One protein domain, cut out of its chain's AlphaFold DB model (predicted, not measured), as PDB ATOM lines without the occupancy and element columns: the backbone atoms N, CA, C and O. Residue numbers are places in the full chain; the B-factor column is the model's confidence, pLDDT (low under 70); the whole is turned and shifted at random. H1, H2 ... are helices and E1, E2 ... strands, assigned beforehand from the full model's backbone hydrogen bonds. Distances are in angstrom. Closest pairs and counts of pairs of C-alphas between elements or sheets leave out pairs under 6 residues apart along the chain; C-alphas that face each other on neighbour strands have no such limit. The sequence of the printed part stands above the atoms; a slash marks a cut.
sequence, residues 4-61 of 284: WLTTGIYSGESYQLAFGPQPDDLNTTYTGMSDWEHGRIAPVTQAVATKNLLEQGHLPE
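This is residues 4 to 61 of the 284 residues of the protein "DUF4192 domain-containing protein" of Corynebacterium sp. (UniProt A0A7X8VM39). With little regular structure, a small three-stranded sheet, E1 to E3, lies between a loop whose residues 24 to 32 stick out and a short helix, H1, off the sheet. The printed part has 58 residues, 20 in named elements, class mixed; E1, E2, E3, then H1 follow along the chain, the strands an antiparallel meander, each beside the one before. It is loose, radius of gyration of the C-alphas 14.3 A, and spans 42 by 29 by 14 A.

Start at E1, residues 4 to 6, a hairpin with E2, residues 14 to 19; N 5 and O 16 are 2.8 A apart. E2 and E3, residues 38 to 40, form another; N 15 and O 39 are 2.9 A apart. H1, residues 48 to 55, is not on the sheet; 2 of 4 O i to N i+4 pairs are within hydrogen-bond range.

Find C-alpha 4, where E1 begins, at (80.873, -79.518, -20.975). E2 runs 15.8 A; H1 runs 11.3 A to C-alpha 55 at (84.423, -56.282, -4.847).

The farthest C-alphas, Asp 24 and Gly 57, are 41.8 A apart. The printed part has no cut; the E2 to E3 link is long, and residues 23 to 35 have pLDDT under 70.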
ATOM      1  N   TRP A   4      80.940 -80.485 -19.890       91.00
ATOM      2  CA  TRP A   4      80.873 -79.518 -20.975       91.00
ATOM      3  C   TRP A   4      82.204 -79.474 -21.704       91.00
ATOM      4  O   TRP A   4      83.265 -79.655 -21.103       91.00
ATOM      5  N   LEU A   5      82.135 -79.210 -23.000       92.88
ATOM      6  CA  LEU A   5      83.278 -79.090 -23.885       92.88
ATOM      7  C   LEU A   5      83.316 -77.697 -24.514       92.88
ATOM      8  O   LEU A   5      82.285 -77.076 -24.768       92.88
ATOM      9  N   THR A   6      84.524 -77.222 -24.773       93.44
ATOM     10  CA  THR A   6      84.811 -75.948 -25.434       93.44
ATOM     11  C   THR A   6      86.149 -76.068 -26.166       93.44
ATOM     12  O   THR A   6      86.955 -76.934 -25.814       93.44
ATOM     13  N   THR A   7      86.396 -75.249 -27.192       89.56
ATOM     14  CA  THR A   7      87.663 -75.317 -27.946       89.56
ATOM     15  C   THR A   7      88.814 -74.610 -27.227       89.56
ATOM     16  O   THR A   7      89.981 -74.938 -27.447       89.56
ATOM     17  N   GLY A   8      88.492 -73.689 -26.315       84.69
ATOM     18  CA  GLY A   8      89.450 -72.962 -25.494       84.69
ATOM     19  C   GLY A   8      88.783 -72.289 -24.296       84.69
ATOM     20  O   GLY A   8      87.576 -72.083 -24.268       84.69
ATOM     21  N   ILE A   9      89.562 -71.939 -23.275       82.06
ATOM     22  CA  ILE A   9      89.036 -71.276 -22.071       82.06
ATOM     23  C   ILE A   9      89.272 -69.770 -22.210       82.06
ATOM     24  O   ILE A   9      90.140 -69.196 -21.555       82.06
ATOM     25  N   TYR A  10      88.524 -69.138 -23.116       85.75
ATOM     26  CA  TYR A  10      88.616 -67.704 -23.397       85.75
ATOM     27  C   TYR A  10      87.244 -67.041 -23.314       85.75
ATOM     28  O   TYR A  10      86.217 -67.659 -23.588       85.75
ATOM     29  N   SER A  11      87.217 -65.762 -22.947       86.50
ATOM     30  CA  SER A  11      85.975 -64.994 -22.871       86.50
ATOM     31  C   SER A  11      85.259 -64.951 -24.220       86.50
ATOM     32  O   SER A  11      85.861 -64.654 -25.249       86.50
ATOM     33  N   GLY A  12      83.960 -65.229 -24.203       85.31
ATOM     34  CA  GLY A  12      83.115 -65.302 -25.390       85.31
ATOM     35  C   GLY A  12      83.157 -66.648 -26.117       85.31
ATOM     36  O   GLY A  12      82.299 -66.862 -26.975       85.31
ATOM     37  N   GLU A  13      84.077 -67.556 -25.776       91.62
ATOM     38  CA  GLU A  13      84.159 -68.877 -26.401       91.62
ATOM     39  C   GLU A  13      82.904 -69.698 -26.094       91.62
ATOM     40  O   GLU A  13      82.364 -69.649 -24.985       91.62
ATOM     41  N   SER A  14      82.418 -70.434 -27.091       90.94
ATOM     42  CA  SER A  14      81.235 -71.271 -26.938       90.94
ATOM     43  C   SER A  14      81.554 -72.539 -26.147       90.94
ATOM     44  O   SER A  14      82.580 -73.186 -26.370       90.94
ATOM     45  N   TYR A  15      80.652 -72.927 -25.252       90.94
ATOM     46  CA  TYR A  15      80.667 -74.238 -24.610       90.94
ATOM     47  C   TYR A  15      79.376 -74.996 -24.923       90.94
ATOM     48  O   TYR A  15      78.334 -74.380 -25.160       90.94
ATOM     49  N   GLN A  16      79.444 -76.326 -24.904       91.38
ATOM     50  CA  GLN A  16      78.286 -77.209 -25.064       91.38
ATOM     51  C   GLN A  16      78.391 -78.439 -24.158       91.38
ATOM     52  O   GLN A  16      79.493 -78.904 -23.860       91.38
ATOM     53  N   LEU A  17      77.259 -78.984 -23.731       89.31
ATOM     54  CA  LEU A  17      77.176 -80.198 -22.932       89.31
ATOM     55  C   LEU A  17      77.616 -81.407 -23.777       89.31
ATOM     56  O   LEU A  17      77.035 -81.702 -24.817       89.31
ATOM     57  N   ALA A  18      78.659 -82.106 -23.331       88.44
ATOM     58  CA  ALA A  18      79.132 -83.358 -23.919       88.44
ATOM     59  C   ALA A  18      78.269 -84.542 -23.464       88.44
ATOM     60  O   ALA A  18      77.880 -85.390 -24.261       88.44
ATOM     61  N   PHE A  19      77.994 -84.598 -22.161       88.44
ATOM     62  CA  PHE A  19      77.085 -85.555 -21.543       88.44
ATOM     63  C   PHE A  19      76.581 -84.997 -20.213       88.44
ATOM     64  O   PHE A  19      77.290 -84.255 -19.534       88.44
ATOM     65  N   GLY A  20      75.377 -85.376 -19.804       83.00
ATOM     66  CA  GLY A  20      74.768 -84.921 -18.560       83.00
ATOM     67  C   GLY A  20      73.356 -85.478 -18.386       83.00
ATOM     68  O   GLY A  20      72.891 -86.217 -19.256       83.00
ATOM     69  N   PRO A  21      72.700 -85.170 -17.255       77.56
ATOM     70  CA  PRO A  21      71.288 -85.486 -17.054       77.56
ATOM     71  C   PRO A  21      70.436 -84.882 -18.176       77.56
ATOM     72  O   PRO A  21      70.715 -83.767 -18.623       77.56
ATOM     73  N   GLN A  22      69.433 -85.629 -18.643       71.44
ATOM     74  CA  GLN A  22      68.498 -85.124 -19.646       71.44
ATOM     75  C   GLN A  22      67.662 -83.989 -19.030       71.44
ATOM     76  O   GLN A  22      67.444 -83.994 -17.816       71.44
ATOM     77  N   PRO A  23      67.150 -83.043 -19.835       68.62
ATOM     78  CA  PRO A  23      66.237 -82.004 -19.353       68.62
ATOM     79  C   PRO A  23      65.066 -82.564 -18.536       68.62
ATOM     80  O   PRO A  23      64.694 -81.984 -17.521       68.62
ATOM     81  N   ASP A  24      64.552 -83.729 -18.935       68.69
ATOM     82  CA  ASP A  24      63.439 -84.419 -18.274       68.69
ATOM     83  C   ASP A  24      63.813 -85.005 -16.896       68.69
ATOM     84  O   ASP A  24      62.945 -85.177 -16.040       68.69
ATOM     85  N   ASP A  25      65.100 -85.277 -16.658       69.12
ATOM     86  CA  ASP A  25      65.622 -85.777 -15.375       69.12
ATOM     87  C   ASP A  25      65.841 -84.645 -14.358       69.12
ATOM     88  O   ASP A  25      66.132 -84.886 -13.180       69.12
ATOM     89  N   LEU A  26      65.751 -83.393 -14.808       64.62
ATOM     90  CA  LEU A  26      66.072 -82.216 -14.023       64.62
ATOM     91  C   LEU A  26      64.777 -81.551 -13.558       64.62
ATOM     92  O   LEU A  26      64.030 -80.959 -14.330       64.62
ATOM     93  N   ASN A  27      64.506 -81.677 -12.258       57.53
ATOM     94  CA  ASN A  27      63.309 -81.146 -11.611       57.53
ATOM     95  C   ASN A  27      63.063 -79.674 -12.006       57.53
ATOM     96  O   ASN A  27      63.916 -78.813 -11.785       57.53
ATOM     97  N   THR A  28      61.872 -79.385 -12.537       56.38
ATOM     98  CA  THR A  28      61.443 -78.100 -13.132       56.38
ATOM     99  C   THR A  28      61.417 -76.904 -12.166       56.38
ATOM    100  O   THR A  28      61.041 -75.798 -12.548       56.38
ATOM    101  N   THR A  29      61.815 -77.101 -10.911       55.44
ATOM    102  CA  THR A  29      61.782 -76.111  -9.830       55.44
ATOM    103  C   THR A  29      63.025 -75.222  -9.747       55.44
ATOM    104  O   THR A  29      63.013 -74.253  -8.987       55.44
ATOM    105  N   TYR A  30      64.091 -75.509 -10.500       50.50
ATOM    106  CA  TYR A  30      65.314 -74.702 -10.477       50.50
ATOM    107  C   TYR A  30      65.261 -73.571 -11.510       50.50
ATOM    108  O   TYR A  30      65.371 -73.775 -12.720       50.50
ATOM    109  N   THR A  31      65.114 -72.341 -11.023       48.78
ATOM    110  CA  THR A  31      65.274 -71.125 -11.823       48.78
ATOM    111  C   THR A  31      66.731 -71.015 -12.297       48.78
ATOM    112  O   THR A  31      67.651 -70.984 -11.485       48.78
ATOM    113  N   GLY A  32      66.957 -70.984 -13.618       53.19
ATOM    114  CA  GLY A  32      68.297 -70.861 -14.225       53.19
ATOM    115  C   GLY A  32      68.715 -71.991 -15.176       53.19
ATOM    116  O   GLY A  32      69.845 -71.988 -15.650       53.19
ATOM    117  N   MET A  33      67.828 -72.952 -15.459       55.78
ATOM    118  CA  MET A  33      68.118 -74.102 -16.332       55.78
ATOM    119  C   MET A  33      67.847 -73.878 -17.822       55.78
ATOM    120  O   MET A  33      68.291 -74.671 -18.646       55.78
ATOM    121  N   SER A  34      67.138 -72.817 -18.197       54.91
ATOM    122  CA  SER A  34      67.089 -72.402 -19.598       54.91
ATOM    123  C   SER A  34      68.496 -71.933 -19.984       54.91
ATOM    124  O   SER A  34      68.954 -70.936 -19.437       54.91
ATOM    125  N   ASP A  35      69.174 -72.670 -20.869       63.50
ATOM    126  CA  ASP A  35      70.501 -72.371 -21.450       63.50
ATOM    127  C   ASP A  35      71.749 -72.923 -20.722       63.50
ATOM    128  O   ASP A  35      72.873 -72.507 -20.994       63.50
ATOM    129  N   TRP A  36      71.611 -73.916 -19.836       74.31
ATOM    130  CA  TRP A  36      72.787 -74.569 -19.223       74.31
ATOM    131  C   TRP A  36      73.522 -75.544 -20.174       74.31
ATOM    132  O   TRP A  36      74.707 -75.831 -19.983       74.31
ATOM    133  N   GLU A  37      72.842 -76.039 -21.214       81.88
ATOM    134  CA  GLU A  37      73.391 -76.998 -22.185       81.88
ATOM    135  C   GLU A  37      74.404 -76.361 -23.137       81.88
ATOM    136  O   GLU A  37      75.335 -77.027 -23.587       81.88
ATOM    137  N   HIS A  38      74.247 -75.075 -23.444       85.75
ATOM    138  CA  HIS A  38      75.116 -74.342 -24.352       85.75
ATOM    139  C   HIS A  38      75.203 -72.873 -23.951       85.75
ATOM    140  O   HIS A  38      74.227 -72.267 -23.520       85.75
ATOM    141  N   GLY A  39      76.353 -72.251 -24.158       87.75
ATOM    142  CA  GLY A  39      76.500 -70.837 -23.845       87.75
ATOM    143  C   GLY A  39      77.843 -70.288 -24.266       87.75
ATOM    144  O   GLY A  39      78.545 -70.878 -25.090       87.75
ATOM    145  N   ARG A  40      78.190 -69.131 -23.705       88.75
ATOM    146  CA  ARG A  40      79.504 -68.514 -23.874       88.75
ATOM    147  C   ARG A  40      80.170 -68.331 -22.525       88.75
ATOM    148  O   ARG A  40      79.516 -67.970 -21.550       88.75
ATOM    149  N   ILE A  41      81.477 -68.548 -22.481       86.69
ATOM    150  CA  ILE A  41      82.285 -68.285 -21.293       86.69
ATOM    151  C   ILE A  41      82.253 -66.778 -21.016       86.69
ATOM    152  O   ILE A  41      82.607 -65.972 -21.880       86.69
ATOM    153  N   ALA A  42      81.819 -66.382 -19.821       83.00
ATOM    154  CA  ALA A  42      81.747 -64.975 -19.446       83.00
ATOM    155  C   ALA A  42      83.142 -64.313 -19.443       83.00
ATOM    156  O   ALA A  42      84.150 -64.974 -19.168       83.00
ATOM    157  N   PRO A  43      83.231 -62.996 -19.707       83.19
ATOM    158  CA  PRO A  43      84.417 -62.218 -19.376       83.19
ATOM    159  C   PRO A  43      84.827 -62.423 -17.918       83.19
ATOM    160  O   PRO A  43      83.969 -62.487 -17.040       83.19
ATOM    161  N   VAL A  44      86.135 -62.461 -17.642       78.94
ATOM    162  CA  VAL A  44      86.663 -62.626 -16.273       78.94
ATOM    163  C   VAL A  44      86.109 -61.558 -15.329       78.94
ATOM    164  O   VAL A  44      85.860 -61.848 -14.174       78.94
ATOM    165  N   THR A  45      85.840 -60.343 -15.807       79.38
ATOM    166  CA  THR A  45      85.260 -59.256 -15.000       79.38
ATOM    167  C   THR A  45      83.762 -59.401 -14.718       79.38
ATOM    168  O   THR A  45      83.230 -58.703 -13.864       79.38
ATOM    169  N   GLN A  46      83.070 -60.284 -15.441       80.75
ATOM    170  CA  GLN A  46      81.624 -60.516 -15.338       80.75
ATOM    171  C   GLN A  46      81.296 -61.917 -14.805       80.75
ATOM    172  O   GLN A  46      80.129 -62.251 -14.607       80.75
ATOM    173  N   ALA A  47      82.311 -62.755 -14.591       80.56
ATOM    174  CA  ALA A  47      82.138 -64.098 -14.072       80.56
ATOM    175  C   ALA A  47      81.733 -64.059 -12.591       80.56
ATOM    176  O   ALA A  47      82.315 -63.345 -11.778       80.56
ATOM    177  N   VAL A  48      80.772 -64.902 -12.204       79.75
ATOM    178  CA  VAL A  48      80.349 -65.025 -10.797       79.75
ATOM    179  C   VAL A  48      81.527 -65.415  -9.894       79.75
ATOM    180  O   VAL A  48      81.644 -64.914  -8.781       79.75
ATOM    181  N   ALA A  49      82.442 -66.248 -10.399       75.75
ATOM    182  CA  ALA A  49      83.605 -66.737  -9.658       75.75
ATOM    183  C   ALA A  49      84.617 -65.641  -9.260       75.75
ATOM    184  O   ALA A  49      85.395 -65.840  -8.331       75.75
ATOM    185  N   THR A  50      84.625 -64.499  -9.947       81.88
ATOM    186  CA  THR A  50      85.561 -63.386  -9.700       81.88
ATOM    187  C   THR A  50      84.895 -62.189  -9.040       81.88
ATOM    188  O   THR A  50      85.593 -61.267  -8.629       81.88
ATOM    189  N   LYS A  51      83.565 -62.204  -8.891       84.94
ATOM    190  CA  LYS A  51      82.784 -61.104  -8.319       84.94
ATOM    191  C   LYS A  51      83.334 -60.641  -6.968       84.94
ATOM    192  O   LYS A  51      83.705 -59.482  -6.841       84.94
ATOM    193  N   ASN A  52      83.464 -61.555  -6.004       85.06
ATOM    194  CA  ASN A  52      83.957 -61.221  -4.661       85.06
ATOM    195  C   ASN A  52      85.395 -60.692  -4.696       85.06
ATOM    196  O   ASN A  52      85.775 -59.837  -3.908       85.06
ATOM    197  N   LEU A  53      86.197 -61.186  -5.638       85.00
ATOM    198  CA  LEU A  53      87.577 -60.766  -5.805       85.00
ATOM    199  C   LEU A  53      87.638 -59.303  -6.285       85.00
ATOM    200  O   LEU A  53      88.404 -58.519  -5.733       85.00
ATOM    201  N   LEU A  54      86.778 -58.923  -7.233       85.06
ATOM    202  CA  LEU A  54      86.656 -57.548  -7.731       85.06
ATOM    203  C   LEU A  54      86.031 -56.596  -6.703       85.06
ATOM    204  O   LEU A  54      86.466 -55.454  -6.596       85.06
ATOM    205  N   GLU A  55      85.033 -57.055  -5.943       85.50
ATOM    206  CA  GLU A  55      84.423 -56.282  -4.847       85.50
ATOM    207  C   GLU A  55      85.443 -55.931  -3.758       85.50
ATOM    208  O   GLU A  55      85.348 -54.873  -3.146       85.50
ATOM    209  N   GLN A  56      86.444 -56.789  -3.569       81.75
ATOM    210  CA  GLN A  56      87.570 -56.590  -2.657       81.75
ATOM    211  C   GLN A  56      88.770 -55.899  -3.335       81.75
ATOM    212  O   GLN A  56      89.875 -55.911  -2.804       81.75
ATOM    213  N   GLY A  57      88.582 -55.338  -4.538       81.56
ATOM    214  CA  GLY A  57      89.596 -54.582  -5.282       81.56
ATOM    215  C   GLY A  57      90.749 -55.414  -5.862       81.56
ATOM    216  O   GLY A  57      91.671 -54.880  -6.482       81.56
ATOM    217  N   HIS A  58      90.691 -56.736  -5.738       83.00
ATOM    218  CA  HIS A  58      91.696 -57.625  -6.295       83.00
ATOM    219  C   HIS A  58      91.441 -57.920  -7.782       83.00
ATOM    220  O   HIS A  58      90.345 -57.743  -8.315       83.00
ATOM    221  N   LEU A  59      92.467 -58.448  -8.456       82.75
ATOM    222  CA  LEU A  59      92.347 -59.101  -9.761       82.75
ATOM    223  C   LEU A  59      92.822 -60.556  -9.665       82.75
ATOM    224  O   LEU A  59      93.710 -60.837  -8.853       82.75
ATOM    225  N   PRO A  60      92.245 -61.489 -10.446       80.75
ATOM    226  CA  PRO A  60      92.749 -62.852 -10.495       80.75
ATOM    227  C   PRO A  60      94.180 -62.854 -11.022       80.75
ATOM    228  O   PRO A  60      94.503 -62.151 -11.983       80.75
ATOM    229  N   GLU A  61      95.033 -63.660 -10.410       87.06
ATOM    230  CA  GLU A  61      96.402 -63.820 -10.863       87.06
ATOM    231  C   GLU A  61      96.444 -64.511 -12.231       87.06
ATOM    232  O   GLU A  61      95.634 -65.387 -12.542       87.06
TER     233      GLU A  61